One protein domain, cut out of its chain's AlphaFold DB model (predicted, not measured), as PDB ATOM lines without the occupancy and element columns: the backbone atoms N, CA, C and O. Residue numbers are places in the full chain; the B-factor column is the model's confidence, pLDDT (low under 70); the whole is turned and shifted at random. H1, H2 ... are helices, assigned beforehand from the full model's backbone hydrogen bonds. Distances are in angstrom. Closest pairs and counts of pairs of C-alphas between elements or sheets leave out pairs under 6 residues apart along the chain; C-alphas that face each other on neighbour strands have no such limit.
ATOM      1  N   LEU A  65     196.924 147.633 191.443       95.44
ATOM      2  CA  LEU A  65     196.560 146.594 192.416       95.44
ATOM      3  C   LEU A  65     195.742 147.177 193.570       95.44
ATOM      4  O   LEU A  65     194.748 146.586 193.977       95.44
ATOM      5  N   LEU A  66     196.134 148.349 194.070       97.19
ATOM      6  CA  LEU A  66     195.426 149.038 195.149       97.19
ATOM      7  C   LEU A  66     194.042 149.505 194.702       97.19
ATOM      8  O   LEU A  66     193.086 149.400 195.466       97.19
ATOM      9  N   LEU A  67     193.918 149.995 193.466       97.69
ATOM     10  CA  LEU A  67     192.636 150.410 192.915       97.69
ATOM     11  C   LEU A  67     191.687 149.216 192.770       97.69
ATOM     12  O   LEU A  67     190.527 149.313 193.163       97.69
ATOM     13  N   GLU A  68     192.169 148.084 192.254       96.69
ATOM     14  CA  GLU A  68     191.373 146.855 192.181       96.69
ATOM     15  C   GLU A  68     190.985 146.335 193.571       96.69
ATOM     16  O   GLU A  68     189.833 145.960 193.793       96.69
ATOM     17  N   ALA A  69     191.903 146.383 194.535       96.81
ATOM     18  CA  ALA A  69     191.623 146.008 195.916       96.81
ATOM     19  C   ALA A  69     190.540 146.890 196.548       96.81
ATOM     20  O   ALA A  69     189.589 146.362 197.119       96.81
ATOM     21  N   ALA A  70     190.619 148.213 196.359       97.44
ATOM     22  CA  ALA A  70     189.608 149.158 196.826       97.44
ATOM     23  C   ALA A  70     188.219 148.861 196.233       97.44
ATOM     24  O   ALA A  70     187.217 148.879 196.946       97.44
ATOM     25  N   LYS A  71     188.148 148.543 194.931       96.88
ATOM     26  CA  LYS A  71     186.894 148.144 194.268       96.88
ATOM     27  C   LYS A  71     186.312 146.865 194.874       96.88
ATOM     28  O   LYS A  71     185.106 146.784 195.097       96.88
ATOM     29  N   LEU A  72     187.155 145.865 195.134       95.00
ATOM     30  CA  LEU A  72     186.734 144.582 195.703       95.00
ATOM     31  C   LEU A  72     186.260 144.718 197.149       95.00
ATOM     32  O   LEU A  72     185.320 144.037 197.547       95.00
ATOM     33  N   SER A  73     186.859 145.633 197.908       94.94
ATOM     34  CA  SER A  73     186.488 145.918 199.289       94.94
ATOM     35  C   SER A  73     185.421 147.008 199.424       94.94
ATOM     36  O   SER A  73     185.261 147.537 200.512       94.94
ATOM     37  N   VAL A  74     184.678 147.388 198.373       94.88
ATOM     38  CA  VAL A  74     183.750 148.543 198.439       94.88
ATOM     39  C   VAL A  74     182.697 148.436 199.559       94.88
ATOM     40  O   VAL A  74     182.242 149.464 200.065       94.88
ATOM     41  N   LEU A  75     182.340 147.204 199.950       92.62
ATOM     42  CA  LEU A  75     181.390 146.887 201.025       92.62
ATOM     43  C   LEU A  75     182.046 146.810 202.425       92.62
ATOM     44  O   LEU A  75     181.327 146.846 203.422       92.62
ATOM     45  N   ASP A  76     183.381 146.727 202.509       92.88
ATOM     46  CA  ASP A  76     184.184 146.902 203.732       92.88
ATOM     47  C   ASP A  76     184.813 148.301 203.689       92.88
ATOM     48  O   ASP A  76     185.897 148.517 203.142       92.88
ATOM     49  N   ALA A  77     184.105 149.281 204.247       92.44
ATOM     50  CA  ALA A  77     184.503 150.681 204.150       92.44
ATOM     51  C   ALA A  77     185.840 151.007 204.828       92.44
ATOM     52  O   ALA A  77     186.568 151.868 204.334       92.44
ATOM     53  N   GLU A  78     186.205 150.306 205.905       93.69
ATOM     54  CA  GLU A  78     187.515 150.489 206.535       93.69
ATOM     55  C   GLU A  78     188.626 150.028 205.581       93.69
ATOM     56  O   GLU A  78     189.582 150.765 205.328       93.69
ATOM     57  N   GLN A  79     188.471 148.842 204.987       94.31
ATOM     58  CA  GLN A  79     189.460 148.309 204.058       94.31
ATOM     59  C   GLN A  79     189.520 149.094 202.742       94.31
ATOM     60  O   GLN A  79     190.608 149.366 202.233       94.31
ATOM     61  N   CYS A  80     188.373 149.500 202.199       96.25
ATOM     62  CA  CYS A  80     188.319 150.345 201.012       96.25
ATOM     63  C   CYS A  80     189.082 151.651 201.243       96.25
ATOM     64  O   CYS A  80     189.959 152.008 200.453       96.25
ATOM     65  N   GLN A  81     188.814 152.326 202.365       96.19
ATOM     66  CA  GLN A  81     189.479 153.581 202.691       96.19
ATOM     67  C   GLN A  81     190.985 153.395 202.912       96.19
ATOM     68  O   GLN A  81     191.765 154.243 202.476       96.19
ATOM     69  N   LEU A  82     191.411 152.276 203.513       96.19
ATOM     70  CA  LEU A  82     192.827 151.936 203.661       96.19
ATOM     71  C   LEU A  82     193.559 151.946 202.310       96.19
ATOM     72  O   LEU A  82     194.627 152.547 202.204       96.19
ATOM     73  N   TYR A  83     192.992 151.332 201.267       97.31
ATOM     74  CA  TYR A  83     193.596 151.348 199.930       97.31
ATOM     75  C   TYR A  83     193.515 152.726 199.264       97.31
ATOM     76  O   TYR A  83     194.501 153.180 198.681       97.31
ATOM     77  N   LEU A  84     192.374 153.415 199.374       97.19
ATOM     78  CA  LEU A  84     192.177 154.738 198.772       97.19
ATOM     79  C   LEU A  84     193.157 155.784 199.316       97.19
ATOM     80  O   LEU A  84     193.625 156.618 198.547       97.19
ATOM     81  N   ASN A  85     193.544 155.699 200.593       96.56
ATOM     82  CA  ASN A  85     194.529 156.597 201.213       96.56
ATOM     83  C   ASN A  85     195.925 156.537 200.568       96.56
ATOM     84  O   ASN A  85     196.755 157.418 200.796       96.56
ATOM     85  N   HIS A  86     196.211 155.493 199.787       95.56
ATOM     86  CA  HIS A  86     197.479 155.328 199.083       95.56
ATOM     87  C   HIS A  86     197.414 155.687 197.597       95.56
ATOM     88  O   HIS A  86     198.453 155.688 196.938       95.56
ATOM     89  N   LEU A  87     196.226 155.991 197.076       95.81
ATOM     90  CA  LEU A  87     196.007 156.299 195.670       95.81
ATOM     91  C   LEU A  87     195.926 157.811 195.435       95.81
ATOM     92  O   LEU A  87     195.486 158.552 196.315       95.81
ATOM     93  N   PRO A  88     196.301 158.292 194.238       94.44
ATOM     94  CA  PRO A  88     196.051 159.675 193.868       94.44
ATOM     95  C   PRO A  88     194.545 159.966 193.803       94.44
ATOM     96  O   PRO A  88     193.714 159.110 193.466       94.44
ATOM     97  N   GLU A  89     194.187 161.218 194.073       95.00
ATOM     98  CA  GLU A  89     192.818 161.677 193.886       95.00
ATOM     99  C   GLU A  89     192.489 161.776 192.395       95.00
ATOM    100  O   GLU A  89     193.073 162.543 191.633       95.00
ATOM    101  N   THR A  90     191.508 160.990 191.976       95.69
ATOM    102  CA  THR A  90     190.961 160.948 190.624       95.69
ATOM    103  C   THR A  90     189.440 160.997 190.713       95.69
ATOM    104  O   THR A  90     188.854 160.948 191.798       95.69
ATOM    105  N   SER A  91     188.754 161.101 189.576       95.56
ATOM    106  CA  SER A  91     187.294 160.954 189.549       95.56
ATOM    107  C   SER A  91     186.844 159.590 190.092       95.56
ATOM    108  O   SER A  91     185.869 159.535 190.838       95.56
ATOM    109  N   ILE A  92     187.574 158.512 189.784       96.56
ATOM    110  CA  ILE A  92     187.243 157.151 190.225       96.56
ATOM    111  C   ILE A  92     187.484 156.990 191.728       96.56
ATOM    112  O   ILE A  92     186.606 156.495 192.428       96.56
ATOM    113  N   THR A  93     188.629 157.431 192.257       97.38
ATOM    114  CA  THR A  93     188.931 157.268 193.692       97.38
ATOM    115  C   THR A  93     188.021 158.130 194.571       97.38
ATOM    116  O   THR A  93     187.539 157.646 195.595       97.38
ATOM    117  N   ARG A  94     187.650 159.345 194.132       97.44
ATOM    118  CA  ARG A  94     186.610 160.160 194.797       97.44
ATOM    119  C   ARG A  94     185.229 159.510 194.744       97.44
ATOM    120  O   ARG A  94     184.476 159.580 195.720       97.44
ATOM    121  N   TYR A  95     184.892 158.882 193.618       97.62
ATOM    122  CA  TYR A  95     183.650 158.129 193.488       97.62
ATOM    123  C   TYR A  95     183.619 156.940 194.455       97.62
ATOM    124  O   TYR A  95     182.660 156.816 195.211       97.62
ATOM    125  N   LEU A  96     184.678 156.124 194.504       97.62
ATOM    126  CA  LEU A  96     184.788 154.984 195.420       97.62
ATOM    127  C   LEU A  96     184.723 155.415 196.891       97.62
ATOM    128  O   LEU A  96     183.975 154.807 197.653       97.62
ATOM    129  N   ALA A  97     185.411 156.497 197.275       96.56
ATOM    130  CA  ALA A  97     185.332 157.064 198.626       96.56
ATOM    131  C   ALA A  97     183.896 157.495 198.980       96.56
ATOM    132  O   ALA A  97     183.378 157.218 200.063       96.56
ATOM    133  N   SER A  98     183.209 158.141 198.035       95.94
ATOM    134  CA  SER A  98     181.818 158.560 198.222       95.94
ATOM    135  C   SER A  98     180.875 157.364 198.330       95.94
ATOM    136  O   SER A  98     180.000 157.355 199.194       95.94
ATOM    137  N   LEU A  99     181.064 156.364 197.467       95.75
ATOM    138  CA  LEU A  99     180.247 155.161 197.386       95.75
ATOM    139  C   LEU A  99     180.408 154.288 198.635       95.75
ATOM    140  O   LEU A  99     179.409 153.848 199.202       95.75
ATOM    141  N   THR A 100     181.639 154.084 199.108       94.50
ATOM    142  CA  THR A 100     181.897 153.286 200.311       94.50
ATOM    143  C   THR A 100     181.379 153.981 201.574       94.50
ATOM    144  O   THR A 100     180.743 153.335 202.402       94.50
ATOM    145  N   ALA A 101     181.467 155.314 201.676       92.56
ATOM    146  CA  ALA A 101     180.837 156.065 202.768       92.56
ATOM    147  C   ALA A 101     179.300 155.906 202.800       92.56
ATOM    148  O   ALA A 101     178.682 155.952 203.864       92.56
ATOM    149  N   CYS A 102     178.662 155.695 201.643       90.00
ATOM    150  CA  CYS A 102     177.228 155.407 201.561       90.00
ATOM    151  C   CYS A 102     176.853 154.001 202.046       90.00
ATOM    152  O   CYS A 102     175.668 153.789 202.309       90.00
ATOM    153  N   SER A 103     177.801 153.060 202.149       83.88
ATOM    154  CA  SER A 103     177.548 151.723 202.711       83.88
ATOM    155  C   SER A 103     177.334 151.774 204.228       83.88
ATOM    156  O   SER A 103     176.486 151.062 204.754       83.88
ATOM    157  N   GLN A 104     178.035 152.680 204.921       80.94
ATOM    158  CA  GLN A 104     177.952 152.851 206.376       80.94
ATOM    159  C   GLN A 104     176.787 153.747 206.818       80.94
ATOM    160  O   GLN A 104     176.318 153.637 207.948       80.94
ATOM    161  N   ASN A 105     176.315 154.650 205.948       84.12
ATOM    162  CA  ASN A 105     175.263 155.612 206.277       84.12
ATOM    163  C   ASN A 105     174.063 155.490 205.323       84.12
ATOM    164  O   ASN A 105     174.074 156.003 204.198       84.12
ATOM    165  N   ALA A 106     172.992 154.864 205.817       79.00
ATOM    166  CA  ALA A 106     171.756 154.631 205.073       79.00
ATOM    167  C   ALA A 106     170.987 155.913 204.696       79.00
ATOM    168  O   ALA A 106     170.127 155.859 203.818       79.00
ATOM    169  N   SER A 107     171.294 157.065 205.295       82.56
ATOM    170  CA  SER A 107     170.657 158.345 204.959       82.56
ATOM    171  C   SER A 107     171.326 159.044 203.773       82.56
ATOM    172  O   SER A 107     170.685 159.830 203.079       82.56
ATOM    173  N   LYS A 108     172.602 158.752 203.488       87.38
ATOM    174  CA  LYS A 108     173.320 159.379 202.369       87.38
ATOM    175  C   LYS A 108     172.861 158.767 201.035       87.38
ATOM    176  O   LYS A 108     172.823 157.538 200.924       87.38
ATOM    177  N   PRO A 109     172.523 159.556 200.000       90.62
ATOM    178  CA  PRO A 109     172.134 159.005 198.703       90.62
ATOM    179  C   PRO A 109     173.330 158.338 198.014       90.62
ATOM    180  O   PRO A 109     174.444 158.855 198.061       90.62
ATOM    181  N   ILE A 110     173.095 157.195 197.361       92.88
ATOM    182  CA  ILE A 110     174.123 156.521 196.551       92.88
ATOM    183  C   ILE A 110     174.483 157.436 195.368       92.88
ATOM    184  O   ILE A 110     173.561 157.818 194.632       92.88
ATOM    185  N   PRO A 111     175.769 157.797 195.184       94.56
ATOM    186  CA  PRO A 111     176.199 158.687 194.112       94.56
ATOM    187  C   PRO A 111     175.966 158.052 192.740       94.56
ATOM    188  O   PRO A 111     176.070 156.833 192.583       94.56
ATOM    189  N   SER A 112     175.691 158.886 191.735       94.31
ATOM    190  CA  SER A 112     175.570 158.415 190.354       94.31
ATOM    191  C   SER A 112     176.914 157.852 189.870       94.31
ATOM    192  O   SER A 112     177.930 158.544 190.014       94.31
ATOM    193  N   PRO A 113     176.961 156.614 189.344       95.81
ATOM    194  CA  PRO A 113     178.192 156.040 188.821       95.81
ATOM    195  C   PRO A 113     178.685 156.805 187.579       95.81
ATOM    196  O   PRO A 113     177.875 157.220 186.748       95.81
ATOM    197  N   PRO A 114     180.009 156.978 187.407       94.88
ATOM    198  CA  PRO A 114     180.579 157.441 186.139       94.88
ATOM    199  C   PRO A 114     180.264 156.446 185.001       94.88
ATOM    200  O   PRO A 114     179.869 155.313 185.294       94.88
ATOM    201  N   PRO A 115     180.462 156.817 183.716       92.81
ATOM    202  CA  PRO A 115     180.175 155.971 182.547       92.81
ATOM    203  C   PRO A 115     181.192 154.824 182.392       92.81
ATOM    204  O   PRO A 115     181.877 154.685 181.384       92.81
ATOM    205  N   ASP A 116     181.292 153.997 183.425       93.25
ATOM    206  CA  ASP A 116     182.134 152.822 183.522       93.25
ATOM    207  C   ASP A 116     181.263 151.642 184.009       93.25
ATOM    208  O   ASP A 116     180.602 151.758 185.052       93.25
ATOM    209  N   PRO A 117     181.220 150.510 183.279       95.38
ATOM    210  CA  PRO A 117     180.377 149.366 183.636       95.38
ATOM    211  C   PRO A 117     180.697 148.768 185.011       95.38
ATOM    212  O   PRO A 117     179.808 148.261 185.693       95.38
ATOM    213  N   GLU A 118     181.960 148.820 185.437       95.06
ATOM    214  CA  GLU A 118     182.368 148.284 186.732       95.06
ATOM    215  C   GLU A 118     181.885 149.182 187.867       95.06
ATOM    216  O   GLU A 118     181.394 148.684 188.875       95.06
ATOM    217  N   MET A 119     181.922 150.503 187.689       96.75
ATOM    218  CA  MET A 119     181.382 151.425 188.691       96.75
ATOM    219  C   MET A 119     179.870 151.254 188.872       96.75
ATOM    220  O   MET A 119     179.381 151.289 189.998       96.75
ATOM    221  N   HIS A 120     179.138 150.976 187.790       97.25
ATOM    222  CA  HIS A 120     177.718 150.618 187.858       97.25
ATOM    223  C   HIS A 120     177.482 149.312 188.624       97.25
ATOM    224  O   HIS A 120     176.556 149.223 189.429       97.25
ATOM    225  N   PHE A 121     178.337 148.309 188.413       96.50
ATOM    226  CA  PHE A 121     178.288 147.063 189.171       96.50
ATOM    227  C   PHE A 121     178.499 147.302 190.675       96.50
ATOM    228  O   PHE A 121     177.701 146.832 191.485       96.50
ATOM    229  N   LEU A 122     179.515 148.082 191.060       96.75
ATOM    230  CA  LEU A 122     179.777 148.399 192.470       96.75
ATOM    231  C   LEU A 122     178.635 149.212 193.101       96.75
ATOM    232  O   LEU A 122     178.242 148.939 194.236       96.75
ATOM    233  N   ALA A 123     178.054 150.165 192.363       97.25
ATOM    234  CA  ALA A 123     176.879 150.916 192.807       97.25
ATOM    235  C   ALA A 123     175.684 149.995 193.090       97.25
ATOM    236  O   ALA A 123     174.991 150.159 194.098       97.25
ATOM    237  N   ALA A 124     175.467 149.007 192.219       96.44
ATOM    238  CA  ALA A 124     174.418 148.011 192.383       96.44
ATOM    239  C   ALA A 124     174.649 147.130 193.622       96.44
ATOM    240  O   ALA A 124     173.700 146.884 194.364       96.44
ATOM    241  N   LEU A 125     175.894 146.717 193.896       94.25
ATOM    242  CA  LEU A 125     176.232 145.965 195.113       94.25
ATOM    243  C   LEU A 125     175.934 146.760 196.391       94.25
ATOM    244  O   LEU A 125     175.309 146.231 197.306       94.25
ATOM    245  N   VAL A 126     176.323 148.038 196.449       94.62
ATOM    246  CA  VAL A 126     176.040 148.895 197.615       94.62
ATOM    247  C   VAL A 126     174.537 149.138 197.779       94.62
ATOM    248  O   VAL A 126     174.027 149.143 198.900       94.62
ATOM    249  N   ALA A 127     173.796 149.307 196.680       94.44
ATOM    250  CA  ALA A 127     172.337 149.415 196.725       94.44
ATOM    251  C   ALA A 127     171.685 148.138 197.278       94.44
ATOM    252  O   ALA A 127     170.773 148.232 198.102       94.44
ATOM    253  N   LEU A 128     172.189 146.965 196.884       91.81
ATOM    254  CA  LEU A 128     171.724 145.676 197.387       91.81
ATOM    255  C   LEU A 128     172.039 145.489 198.879       91.81
ATOM    256  O   LEU A 128     171.159 145.073 199.626       91.81
ATOM    257  N   GLN A 129     173.240 145.868 199.335       90.56
ATOM    258  CA  GLN A 129     173.608 145.851 200.762       90.56
ATOM    259  C   GLN A 129     172.664 146.721 201.608       90.56
ATOM    260  O   GLN A 129     172.401 146.417 202.766       90.56
ATOM    261  N   ARG A 130     172.119 147.789 201.020       90.31
ATOM    262  CA  ARG A 130     171.133 148.681 201.648       90.31
ATOM    263  C   ARG A 130     169.682 148.247 201.443       90.31
ATOM    264  O   ARG A 130     168.781 149.045 201.688       90.31
ATOM    265  N   HIS A 131     169.452 147.029 200.955       90.19
ATOM    266  CA  HIS A 131     168.128 146.479 200.655       90.19
ATOM    267  C   HIS A 131     167.301 147.320 199.660       90.19
ATOM    268  O   HIS A 131     166.075 147.249 199.639       90.19
ATOM    269  N   ASN A 132     167.956 148.111 198.802       91.94
ATOM    270  CA  ASN A 132     167.304 148.881 197.744       91.94
ATOM    271  C   ASN A 132     167.421 148.145 196.403       91.94
ATOM    272  O   ASN A 132     168.186 148.531 195.512       91.94
ATOM    273  N   GLU A 133     166.658 147.061 196.268       92.00
ATOM    274  CA  GLU A 133     166.642 146.233 195.056       92.00
ATOM    275  C   GLU A 133     166.259 146.992 193.773       92.00
ATOM    276  O   GLU A 133     166.912 146.759 192.752       92.00
ATOM    277  N   PRO A 134     165.268 147.914 193.767       94.25
ATOM    278  CA  PRO A 134     164.923 148.663 192.558       94.25
ATOM    279  C   PRO A 134     166.115 149.447 192.007       94.25
ATOM    280  O   PRO A 134     166.418 149.365 190.815       94.25
ATOM    281  N   LYS A 135     166.845 150.139 192.888       94.44
ATOM    282  CA  LYS A 135     168.019 150.925 192.504       94.44
ATOM    283  C   LYS A 135     169.209 150.042 192.127       94.44
ATOM    284  O   LYS A 135     169.944 150.368 191.198       94.44
ATOM    285  N   ALA A 136     169.377 148.893 192.786       95.06
ATOM    286  CA  ALA A 136     170.378 147.903 192.388       95.06
ATOM    287  C   ALA A 136     170.133 147.394 190.956       95.06
ATOM    288  O   ALA A 136     171.062 147.331 190.147       95.06
ATOM    289  N   ARG A 137     168.870 147.096 190.616       95.06
ATOM    290  CA  ARG A 137     168.462 146.652 189.276       95.06
ATOM    291  C   ARG A 137     168.701 147.735 188.226       95.06
ATOM    292  O   ARG A 137     169.209 147.429 187.149       95.06
ATOM    293  N   GLU A 138     168.363 148.981 188.549       96.31
ATOM    294  CA  GLU A 138     168.597 150.143 187.688       96.31
ATOM    295  C   GLU A 138     170.085 150.287 187.337       96.31
ATOM    296  O   GLU A 138     170.436 150.312 186.155       96.31
ATOM    297  N   PHE A 139     170.968 150.297 188.341       97.06
ATOM    298  CA  PHE A 139     172.410 150.415 188.117       97.06
ATOM    299  C   PHE A 139     172.979 149.239 187.319       97.06
ATOM    300  O   PHE A 139     173.742 149.460 186.376       97.06
ATOM    301  N   ALA A 140     172.584 148.001 187.635       95.19
ATOM    302  CA  ALA A 140     173.045 146.826 186.900       95.19
ATOM    303  C   ALA A 140     172.615 146.871 185.422       95.19
ATOM    304  O   ALA A 140     173.429 146.639 184.525       95.19
ATOM    305  N   ALA A 141     171.357 147.233 185.146       95.25
ATOM    306  CA  ALA A 141     170.849 147.369 183.784       95.25
ATOM    307  C   ALA A 141     171.547 148.504 183.014       95.25
ATOM    308  O   ALA A 141     171.896 148.327 181.845       95.25
ATOM    309  N   ALA A 142     171.788 149.648 183.660       95.88
ATOM    310  CA  ALA A 142     172.544 150.753 183.073       95.88
ATOM    311  C   ALA A 142     173.989 150.343 182.736       95.88
ATOM    312  O   ALA A 142     174.453 150.610 181.628       95.88
ATOM    313  N   GLY A 143     174.662 149.595 183.617       94.56
ATOM    314  CA  GLY A 143     176.009 149.075 183.366       94.56
ATOM    315  C   GLY A 143     176.093 148.145 182.150       94.56
ATOM    316  O   GLY A 143     177.057 148.215 181.389       94.56
ATOM    317  N   ILE A 144     175.076 147.306 181.914       92.69
ATOM    318  CA  ILE A 144     175.019 146.429 180.727       92.69
ATOM    319  C   ILE A 144     174.881 147.251 179.439       92.69
ATOM    320  O   ILE A 144     175.527 146.929 178.440       92.69
ATOM    321  N   LYS A 145     174.081 148.327 179.458       93.44
ATOM    322  CA  LYS A 145     173.869 149.210 178.295       93.44
ATOM    323  C   LYS A 145     175.144 149.920 177.840       93.44
ATOM    324  O   LYS A 145     175.265 150.222 176.659       93.44
ATOM    325  N   LEU A 146     176.107 150.127 178.740       91.75
ATOM    326  CA  LEU A 146     177.424 150.681 178.405       91.75
ATOM    327  C   LEU A 146     178.312 149.718 177.593       91.75
ATOM    328  O   LEU A 146     179.415 150.091 177.211       91.75
ATOM    329  N   ASN A 147     177.839 148.498 177.321       79.69
ATOM    330  CA  ASN A 147     178.483 147.483 176.492       79.69
ATOM    331  C   ASN A 147     179.962 147.204 176.856       79.69
ATOM    332  O   ASN A 147     180.880 147.653 176.164       79.69
ATOM    333  N   PRO A 148     180.227 146.416 177.915       71.69
ATOM    334  CA  PRO A 148     181.576 146.079 178.382       71.69
ATOM    335  C   PRO A 148     182.321 145.085 177.457       71.69
ATOM    336  O   PRO A 148     182.783 144.041 177.918       71.69
ATOM    337  N   MET A 149     182.460 145.372 176.156       66.88
ATOM    338  CA  MET A 149     183.084 144.458 175.175       66.88
ATOM    339  C   MET A 149     184.513 144.059 175.561       66.88
ATOM    340  O   MET A 149     184.894 142.906 175.390       66.88
ATOM    341  N   ASN A 150     185.264 144.978 176.174       78.50
ATOM    342  CA  ASN A 150     186.648 144.740 176.591       78.50
ATOM    343  C   ASN A 150     186.773 144.291 178.060       78.50
ATOM    344  O   ASN A 150     187.877 144.229 178.592       78.50
ATOM    345  N   ARG A 151     185.653 144.014 178.747       87.06
ATOM    346  CA  ARG A 151     185.629 143.609 180.164       87.06
ATOM    347  C   ARG A 151     184.661 142.439 180.388       87.06
ATOM    348  O   ARG A 151     183.602 142.619 181.000       87.06
ATOM    349  N   PRO A 152     185.007 141.226 179.918       87.81
ATOM    350  CA  PRO A 152     184.111 140.070 179.964       87.81
ATOM    351  C   PRO A 152     183.689 139.710 181.392       87.81
ATOM    352  O   PRO A 152     182.519 139.424 181.626       87.81
ATOM    353  N   LEU A 153     184.594 139.808 182.371       88.56
ATOM    354  CA  LEU A 153     184.255 139.539 183.771       88.56
ATOM    355  C   LEU A 153     183.227 140.533 184.316       88.56
ATOM    356  O   LEU A 153     182.266 140.122 184.957       88.56
ATOM    357  N   THR A 154     183.372 141.828 184.029       92.00
ATOM    358  CA  THR A 154     182.389 142.844 184.437       92.00
ATOM    359  C   THR A 154     181.027 142.584 183.798       92.00
ATOM    360  O   THR A 154     180.005 142.695 184.472       92.00
ATOM    361  N   LYS A 155     181.006 142.172 182.523       90.81
ATOM    362  CA  LYS A 155     179.777 141.762 181.833       90.81
ATOM    363  C   LYS A 155     179.083 140.613 182.561       90.81
ATOM    364  O   LYS A 155     177.899 140.720 182.865       90.81
ATOM    365  N   VAL A 156     179.831 139.553 182.875       90.06
ATOM    366  CA  VAL A 156     179.319 138.378 183.596       90.06
ATOM    367  C   VAL A 156     178.797 138.774 184.977       90.06
ATOM    368  O   VAL A 156     177.680 138.402 185.322       90.06
ATOM    369  N   LYS A 157     179.545 139.586 185.738       91.62
ATOM    370  CA  LYS A 157     179.124 140.091 187.058       91.62
ATOM    371  C   LYS A 157     177.788 140.837 186.990       91.62
ATOM    372  O   LYS A 157     176.885 140.547 187.769       91.62
ATOM    373  N   LEU A 158     177.645 141.768 186.044       92.94
ATOM    374  CA  LEU A 158     176.416 142.541 185.851       92.94
ATOM    375  C   LEU A 158     175.232 141.663 185.432       92.94
ATOM    376  O   LEU A 158     174.136 141.823 185.963       92.94
ATOM    377  N   GLN A 159     175.448 140.732 184.498       91.06
ATOM    378  CA  GLN A 159     174.405 139.817 184.029       91.06
ATOM    379  C   GLN A 159     173.940 138.876 185.142       91.06
ATOM    380  O   GLN A 159     172.737 138.761 185.363       91.06
ATOM    381  N   ALA A 160     174.875 138.263 185.871       88.81
ATOM    382  CA  ALA A 160     174.569 137.386 186.997       88.81
ATOM    383  C   ALA A 160     173.814 138.138 188.104       88.81
ATOM    384  O   ALA A 160     172.789 137.666 188.591       88.81
ATOM    385  N   LEU A 161     174.269 139.347 188.457       90.44
ATOM    386  CA  LEU A 161     173.588 140.185 189.443       90.44
ATOM    387  C   LEU A 161     172.162 140.536 188.997       90.44
ATOM    388  O   LEU A 161     171.224 140.398 189.779       90.44
ATOM    389  N   LEU A 162     171.978 140.952 187.741       90.12
ATOM    390  CA  LEU A 162     170.661 141.305 187.218       90.12
ATOM    391  C   LEU A 162     169.714 140.098 187.191       90.12
ATOM    392  O   LEU A 162     168.566 140.237 187.598       90.12
ATOM    393  N   GLN A 163     170.197 138.925 186.773       87.00
ATOM    394  CA  GLN A 163     169.432 137.673 186.804       87.00
ATOM    395  C   GLN A 163     168.990 137.313 188.228       87.00
ATOM    396  O   GLN A 163     167.828 136.977 188.448       87.00
ATOM    397  N   ASN A 164     169.882 137.450 189.213       84.44
ATOM    398  CA  ASN A 164     169.547 137.210 190.616       84.44
ATOM    399  C   ASN A 164     168.477 138.182 191.142       84.44
ATOM    400  O   ASN A 164     167.618 137.776 191.923       84.44
ATOM    401  N   LEU A 165     168.506 139.442 190.696       86.50
ATOM    402  CA  LEU A 165     167.529 140.474 191.064       86.50
ATOM    403  C   LEU A 165     166.172 140.323 190.351       86.50
ATOM    404  O   LEU A 165     165.192 140.921 190.800       86.50
ATOM    405  N   THR A 166     166.094 139.609 189.223       83.25
ATOM    406  CA  THR A 166     164.844 139.401 188.467       83.25
ATOM    407  C   THR A 166     164.176 138.065 188.771       83.25
ATOM    408  O   THR A 166     162.953 138.021 188.848       83.25
ATOM    409  N   ALA A 167     164.945 136.996 188.991       73.56
ATOM    410  CA  ALA A 167     164.418 135.662 189.301       73.56
ATOM    411  C   ALA A 167     163.824 135.540 190.723       73.56
ATOM    412  O   ALA A 167     163.305 134.486 191.091       73.56
ATOM    413  N   GLY A 168     163.921 136.598 191.537       61.66
ATOM    414  CA  GLY A 168     163.711 136.526 192.979       61.66
ATOM    415  C   GLY A 168     164.835 135.731 193.654       61.66
ATOM    416  O   GLY A 168     165.467 134.843 193.072       61.66
ATOM    417  N   LEU A 169     165.117 136.017 194.924       55.38
ATOM    418  CA  LEU A 169     166.215 135.373 195.657       55.38
ATOM    419  C   LEU A 169     166.061 133.835 195.821       55.38
ATOM    420  O   LEU A 169     166.987 133.199 196.308       55.38
ATOM    421  N   GLY A 170     164.999 133.200 195.305       47.19
ATOM    422  CA  GLY A 170     164.606 131.819 195.611       47.19
ATOM    423  C   GLY A 170     164.923 130.693 194.614       47.19
ATOM    424  O   GLY A 170     164.664 129.550 194.970       47.19
ATOM    425  N   GLN A 171     165.469 130.922 193.410       47.59
ATOM    426  CA  GLN A 171     165.876 129.780 192.563       47.59
ATOM    427  C   GLN A 171     167.269 129.252 192.960       47.59
ATOM    428  O   GLN A 171     168.241 130.011 192.850       47.59
ATOM    429  N   PRO A 172     167.394 127.988 193.421       49.91
ATOM    430  CA  PRO A 172     168.682 127.368 193.684       49.91
ATOM    431  C   PRO A 172     169.341 127.039 192.347       49.91
ATOM    432  O   PRO A 172     168.934 126.120 191.638       49.91
ATOM    433  N   CYS A 173     170.373 127.796 191.990       52.53
ATOM    434  CA  CYS A 173     171.257 127.388 190.912       52.53
ATOM    435  C   CYS A 173     172.009 126.144 191.408       52.53
ATOM    436  O   CYS A 173     172.774 126.236 192.373       52.53
ATOM    437  N   THR A 174     171.764 124.975 190.808       57.53
ATOM    438  CA  THR A 174     172.520 123.746 191.091       57.53
ATOM    439  C   THR A 174     173.982 123.993 190.755       57.53
ATOM    440  O   THR A 174     174.403 123.883 189.606       57.53
ATOM    441  N   THR A 175     174.751 124.383 191.765       64.12
ATOM    442  CA  THR A 175     176.181 124.618 191.619       64.12
ATOM    443  C   THR A 175     176.870 123.255 191.592       64.12
ATOM    444  O   THR A 175     176.683 122.480 192.532       64.12
ATOM    445  N   PRO A 176     177.652 122.926 190.548       69.00
ATOM    446  CA  PRO A 176     178.407 121.681 190.501       69.00
ATOM    447  C   PRO A 176     179.254 121.494 191.766       69.00
ATOM    448  O   PRO A 176     179.926 122.428 192.206       69.00
ATOM    449  N   ALA A 177     179.268 120.283 192.329       70.44
ATOM    450  CA  ALA A 177     180.007 119.980 193.560       70.44
ATOM    451  C   ALA A 177     181.509 120.317 193.458       70.44
ATOM    452  O   ALA A 177     182.119 120.733 194.439       70.44
ATOM    453  N   SER A 178     182.089 120.219 192.258       71.44
ATOM    454  CA  SER A 178     183.468 120.625 191.969       71.44
ATOM    455  C   SER A 178     183.707 122.129 192.141       71.44
ATOM    456  O   SER A 178     184.758 122.524 192.639       71.44
ATOM    457  N   ILE A 179     182.734 122.975 191.785       67.62
ATOM    458  CA  ILE A 179     182.808 124.432 191.964       67.62
ATOM    459  C   ILE A 179     182.642 124.794 193.441       67.62
ATOM    460  O   ILE A 179     183.358 125.652 193.944       67.62
ATOM    461  N   VAL A 180     181.749 124.103 194.155       68.38
ATOM    462  CA  VAL A 180     181.563 124.252 195.609       68.38
ATOM    463  C   VAL A 180     182.845 123.887 196.370       68.38
ATOM    464  O   VAL A 180     183.255 124.616 197.272       68.38
ATOM    465  N   GLU A 181     183.495 122.785 195.989       72.62
ATOM    466  CA  GLU A 181     184.783 122.343 196.536       72.62
ATOM    467  C   GLU A 181     185.902 123.347 196.237       72.62
ATOM    468  O   GLU A 181     186.642 123.728 197.143       72.62
ATOM    469  N   LEU A 182     185.997 123.820 194.991       70.56
ATOM    470  CA  LEU A 182     186.966 124.840 194.594       70.56
ATOM    471  C   LEU A 182     186.760 126.139 195.383       70.56
ATOM    472  O   LEU A 182     187.720 126.683 195.917       70.56
ATOM    473  N   LEU A 183     185.511 126.595 195.520       68.56
ATOM    474  CA  LEU A 183     185.144 127.753 196.333       68.56
ATOM    475  C   LEU A 183     185.612 127.596 197.776       68.56
ATOM    476  O   LEU A 183     186.235 128.509 198.306       68.56
ATOM    477  N   ARG A 184     185.371 126.431 198.391       70.50
ATOM    478  CA  ARG A 184     185.795 126.171 199.771       70.50
ATOM    479  C   ARG A 184     187.314 126.168 199.908       70.50
ATOM    480  O   ARG A 184     187.829 126.689 200.890       70.50
ATOM    481  N   ARG A 185     188.037 125.606 198.934       71.56
ATOM    482  CA  ARG A 185     189.508 125.614 198.926       71.56
ATOM    483  C   ARG A 185     190.056 127.026 198.804       71.56
ATOM    484  O   ARG A 185     190.907 127.391 199.604       71.56
ATOM    485  N   ILE A 186     189.527 127.814 197.866       67.25
ATOM    486  CA  ILE A 186     189.945 129.204 197.672       67.25
ATOM    487  C   ILE A 186     189.614 130.024 198.926       67.25
ATOM    488  O   ILE A 186     190.493 130.706 199.435       67.25
ATOM    489  N   GLN A 187     188.403 129.912 199.480       67.75
ATOM    490  CA  GLN A 187     188.009 130.587 200.728       67.75
ATOM    491  C   GLN A 187     188.826 130.131 201.946       67.75
ATOM    492  O   GLN A 187     189.060 130.921 202.849       67.75
ATOM    493  N   GLY A 188     189.258 128.869 201.992       59.84
ATOM    494  CA  GLY A 188     190.121 128.353 203.056       59.84
ATOM    495  C   GLY A 188     191.571 128.835 202.949       59.84
ATOM    496  O   GLY A 188     192.261 128.903 203.962       59.84
ATOM    497  N   SER A 189     192.034 129.176 201.742       55.75
ATOM    498  CA  SER A 189     193.386 129.685 201.488       55.75
ATOM    499  C   SER A 189     193.479 131.212 201.438       55.75
ATOM    500  O   SER A 189     194.556 131.757 201.661       55.75
ATOM    501  N   THR A 190     192.379 131.914 201.149       54.69
ATOM    502  CA  THR A 190     192.314 133.381 201.205       54.69
ATOM    503  C   THR A 190     191.738 133.824 202.539       54.69
ATOM    504  O   THR A 190     190.637 133.437 202.917       54.69
ATOM    505  N   SER A 191     192.469 134.678 203.255       55.84
ATOM    506  CA  SER A 191     191.893 135.422 204.374       55.84
ATOM    507  C   SER A 191     190.617 136.126 203.906       55.84
ATOM    508  O   SER A 191     190.583 136.676 202.807       55.84
ATOM    509  N   ALA A 192     189.588 136.177 204.758       63.38
ATOM    510  CA  ALA A 192     188.332 136.885 204.470       63.38
ATOM    511  C   ALA A 192     188.534 138.370 204.087       63.38
ATOM    512  O   ALA A 192     187.623 139.011 203.569       63.38
ATOM    513  N   ARG A 193     189.734 138.906 204.346       81.50
ATOM    514  CA  ARG A 193     190.165 140.277 204.109       81.50
ATOM    515  C   ARG A 193     191.415 140.284 203.225       81.50
ATOM    516  O   ARG A 193     192.354 139.533 203.494       81.50
ATOM    517  N   LEU A 194     191.446 141.146 202.203       90.19
ATOM    518  CA  LEU A 194     192.633 141.320 201.350       90.19
ATOM    519  C   LEU A 194     193.865 141.777 202.177       90.19
ATOM    520  O   LEU A 194     193.692 142.452 203.198       90.19
ATOM    521  N   PRO A 195     195.106 141.451 201.764       92.25
ATOM    522  CA  PRO A 195     196.318 141.827 202.502       92.25
ATOM    523  C   PRO A 195     196.566 143.338 202.584       92.25
ATOM    524  O   PRO A 195     196.058 144.121 201.783       92.25
ATOM    525  N   HIS A 196     197.440 143.759 203.502       93.38
ATOM    526  CA  HIS A 196     197.837 145.163 203.635       93.38
ATOM    527  C   HIS A 196     198.419 145.719 202.308       93.38
ATOM    528  O   HIS A 196     199.117 144.978 201.603       93.38
ATOM    529  N   PRO A 197     198.207 147.013 201.971       94.12
ATOM    530  CA  PRO A 197     198.694 147.664 200.741       94.12
ATOM    531  C   PRO A 197     200.156 147.394 200.345       94.12
ATOM    532  O   PRO A 197     200.507 147.390 199.164       94.12
ATOM    533  N   GLU A 198     201.040 147.182 201.319       93.12
ATOM    534  CA  GLU A 198     202.470 146.945 201.076       93.12
ATOM    535  C   GLU A 198     202.808 145.502 200.679       93.12
ATOM    536  O   GLU A 198     203.882 145.248 200.141       93.12
ATOM    537  N   SER A 199     201.889 144.574 200.944       91.62
ATOM    538  CA  SER A 199     202.045 143.137 200.701       91.62
ATOM    539  C   SER A 199     201.128 142.598 199.611       91.62
ATOM    540  O   SER A 199     201.338 141.475 199.172       91.62
ATOM    541  N   ILE A 200     200.128 143.376 199.182       93.69
ATOM    542  CA  ILE A 200     199.145 142.917 198.202       93.69
ATOM    543  C   ILE A 200     199.798 142.596 196.853       93.69
ATOM    544  O   ILE A 200     200.585 143.387 196.308       93.69
ATOM    545  N   THR A 201     199.428 141.436 196.324       91.44
ATOM    546  CA  THR A 201     199.922 140.863 195.074       91.44
ATOM    547  C   THR A 201     198.816 140.769 194.023       91.44
ATOM    548  O   THR A 201     197.632 140.973 194.299       91.44
ATOM    549  N   TYR A 202     199.204 140.439 192.790       91.75
ATOM    550  CA  TYR A 202     198.251 140.134 191.725       91.75
ATOM    551  C   TYR A 202     197.378 138.913 192.054       91.75
ATOM    552  O   TYR A 202     196.182 138.927 191.775       91.75
ATOM    553  N   GLU A 203     197.954 137.881 192.677       90.12
ATOM    554  CA  GLU A 203     197.249 136.642 193.016       90.12
ATOM    555  C   GLU A 203     196.127 136.882 194.036       90.12
ATOM    556  O   GLU A 203     195.035 136.335 193.879       90.12
ATOM    557  N   ASP A 204     196.349 137.773 195.008       91.75
ATOM    558  CA  ASP A 204     195.327 138.181 195.981       91.75
ATOM    559  C   ASP A 204     194.116 138.821 195.284       91.75
ATOM    560  O   ASP A 204     192.965 138.443 195.518       91.75
ATOM    561  N   VAL A 205     194.379 139.778 194.386       93.06
ATOM    562  CA  VAL A 205     193.342 140.496 193.631       93.06
ATOM    563  C   VAL A 205     192.600 139.546 192.691       93.06
ATOM    564  O   VAL A 205     191.369 139.552 192.661       93.06
ATOM    565  N   ALA A 206     193.325 138.706 191.949       91.12
ATOM    566  CA  ALA A 206     192.741 137.740 191.024       91.12
ATOM    567  C   ALA A 206     191.851 136.721 191.755       91.12
ATOM    568  O   ALA A 206     190.726 136.454 191.323       91.12
ATOM    569  N   SER A 207     192.312 136.209 192.899       88.19
ATOM    570  CA  SER A 207     191.549 135.278 193.738       88.19
ATOM    571  C   SER A 207     190.265 135.919 194.264       88.19
ATOM    572  O   SER A 207     189.187 135.334 194.149       88.19
ATOM    573  N   ALA A 208     190.341 137.155 194.762       89.75
ATOM    574  CA  ALA A 208     189.170 137.887 195.238       89.75
ATOM    575  C   ALA A 208     188.179 138.233 194.110       89.75
ATOM    576  O   ALA A 208     186.966 138.108 194.294       89.75
ATOM    577  N   GLN A 209     188.663 138.604 192.918       90.44
ATOM    578  CA  GLN A 209     187.805 138.803 191.743       90.44
ATOM    579  C   GLN A 209     187.064 137.516 191.364       90.44
ATOM    580  O   GLN A 209     185.863 137.571 191.080       90.44
ATOM    581  N   LEU A 210     187.757 136.375 191.379       86.81
ATOM    582  CA  LEU A 210     187.173 135.074 191.070       86.81
ATOM    583  C   LEU A 210     186.108 134.683 192.101       86.81
ATOM    584  O   LEU A 210     184.998 134.317 191.716       86.81
ATOM    585  N   LEU A 211     186.403 134.833 193.396       85.00
ATOM    586  CA  LEU A 211     185.438 134.593 194.472       85.00
ATOM    587  C   LEU A 211     184.186 135.462 194.327       85.00
ATOM    588  O   LEU A 211     183.076 134.953 194.464       85.00
ATOM    589  N   GLN A 212     184.341 136.748 193.996       86.81
ATOM    590  CA  GLN A 212     183.203 137.642 193.783       86.81
ATOM    591  C   GLN A 212     182.316 137.155 192.627       86.81
ATOM    592  O   GLN A 212     181.097 137.095 192.780       86.81
ATOM    593  N   VAL A 213     182.900 136.763 191.489       86.56
ATOM    594  CA  VAL A 213     182.135 136.211 190.353       86.56
ATOM    595  C   VAL A 213     181.408 134.933 190.758       86.56
ATOM    596  O   VAL A 213     180.210 134.804 190.520       86.56
ATOM    597  N   LEU A 214     182.115 134.001 191.391       81.25
ATOM    598  CA  LEU A 214     181.540 132.723 191.786       81.25
ATOM    599  C   LEU A 214     180.427 132.902 192.824       81.25
ATOM    600  O   LEU A 214     179.409 132.235 192.715       81.25
ATOM    601  N   SER A 215     180.549 133.848 193.760       80.25
ATOM    602  CA  SER A 215     179.483 134.153 194.727       80.25
ATOM    603  C   SER A 215     178.194 134.665 194.071       80.25
ATOM    604  O   SER A 215     177.101 134.407 194.567       80.25
ATOM    605  N   LEU A 216     178.304 135.358 192.932       82.25
ATOM    606  CA  LEU A 216     177.144 135.822 192.169       82.25
ATOM    607  C   LEU A 216     176.496 134.689 191.372       82.25
ATOM    608  O   LEU A 216     175.278 134.663 191.228       82.25
ATOM    609  N   LEU A 217     177.297 133.767 190.836       77.88
ATOM    610  CA  LEU A 217     176.808 132.642 190.030       77.88
ATOM    611  C   LEU A 217     176.252 131.505 190.893       77.88
ATOM    612  O   LEU A 217     175.290 130.834 190.523       77.88
ATOM    613  N   CYS A 218     176.872 131.283 192.045       67.25
ATOM    614  CA  CYS A 218     176.602 130.190 192.955       67.25
ATOM    615  C   CYS A 218     175.975 130.788 194.209       67.25
ATOM    616  O   CYS A 218     176.689 131.197 195.123       67.25
TER     617      CYS A 218
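What this domain is: This is residues 65 to 218 of the 223 residues of the protein "HTH cro/C1-type domain-containing protein" of Peptococcaceae bacterium 1109 (UniProt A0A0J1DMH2). Two groups of three helices, H1 to H3 and H4 to H6, meet where H3 packs on H4, and H8 bridges them on the other side, its first part on H1 and its last part on H6. H7 folds back on H8 at the edge of the model, away from H1 to H6. The class is all helix: of 154 printed residues, 100 are in eight named helices, H1 to H8 in chain order, with no named strand. The whole is compact, with a radius of gyration of the C-alphas of 15.4 A, and spans 43 by 36 by 32 A.

Where its parts are: H1, residues 65 to 72, begins with C-alpha 65 at (196.560, 146.594, 192.416) and is 10.6 A long from first to last C-alpha. H2, residues 77 to 84, is 10.2 A long. H3, residues 91 to 104, measures 20.9 A, H4, residues 117 to 129, 18.7 A, and H5, residues 133 to 145, 18.5 A. H6, residues 152 to 166, measures 21.1 A, and H7, residues 177 to 189, 18.3 A. H8, residues 202 to 217, is 22.8 A long and ends with C-alpha 217 at (176.808, 132.642, 190.030).

How they stand to each other: H1 and H2 form a helical hairpin, their closest C-alphas, Ala 70 and Cys 80, being 4.5 A apart. H2 and H3 form another, closest at C-alphas Ala 77 and Thr 100, 5.3 A. H3 touches H4 with residues 99 to 103 alone, at a shallow tilt of 11 degrees, the same way; the closest C-alphas, Ser 103 and Val 126, are 6.0 A apart. H4, H5 and H6 make an up and down bundle, each helix running against the one before it. In it the C-alphas of Ala 124 and Ala 136 come within 4.0 A between H4 and H5, and those of Ala 140 and Leu 158 within 5.6 A between H5 and H6. H8 touches H1 with residues 202 to 209 alone, closest at C-alphas Ala 69 and Val 205, 6.2 A. H8 touches H6 with residues 213 to 217 alone, closest at C-alphas Lys 157 and Val 213, 5.9 A. H7 and H8 form a hairpin at a steep tilt of 39 degrees, closest at C-alphas Leu 183 and Leu 211, 7.1 A. H6 and H7 are apart. Every O i to N i+4 pair is within hydrogen-bond range in H1, H2 and H4 to H8, and 9 of 10 in H3.

The domain as a whole: The C-alphas farthest apart, of Glu 89 and Ala 177, are 43.6 A from each other. The printed part has no cut. The links H3 to H4 and H7 to H8 are long, 12 residues each. The mean pLDDT of the printed part is 86.7; 21 residues are under 70, among them residues 168 to 176 and 186 to 192.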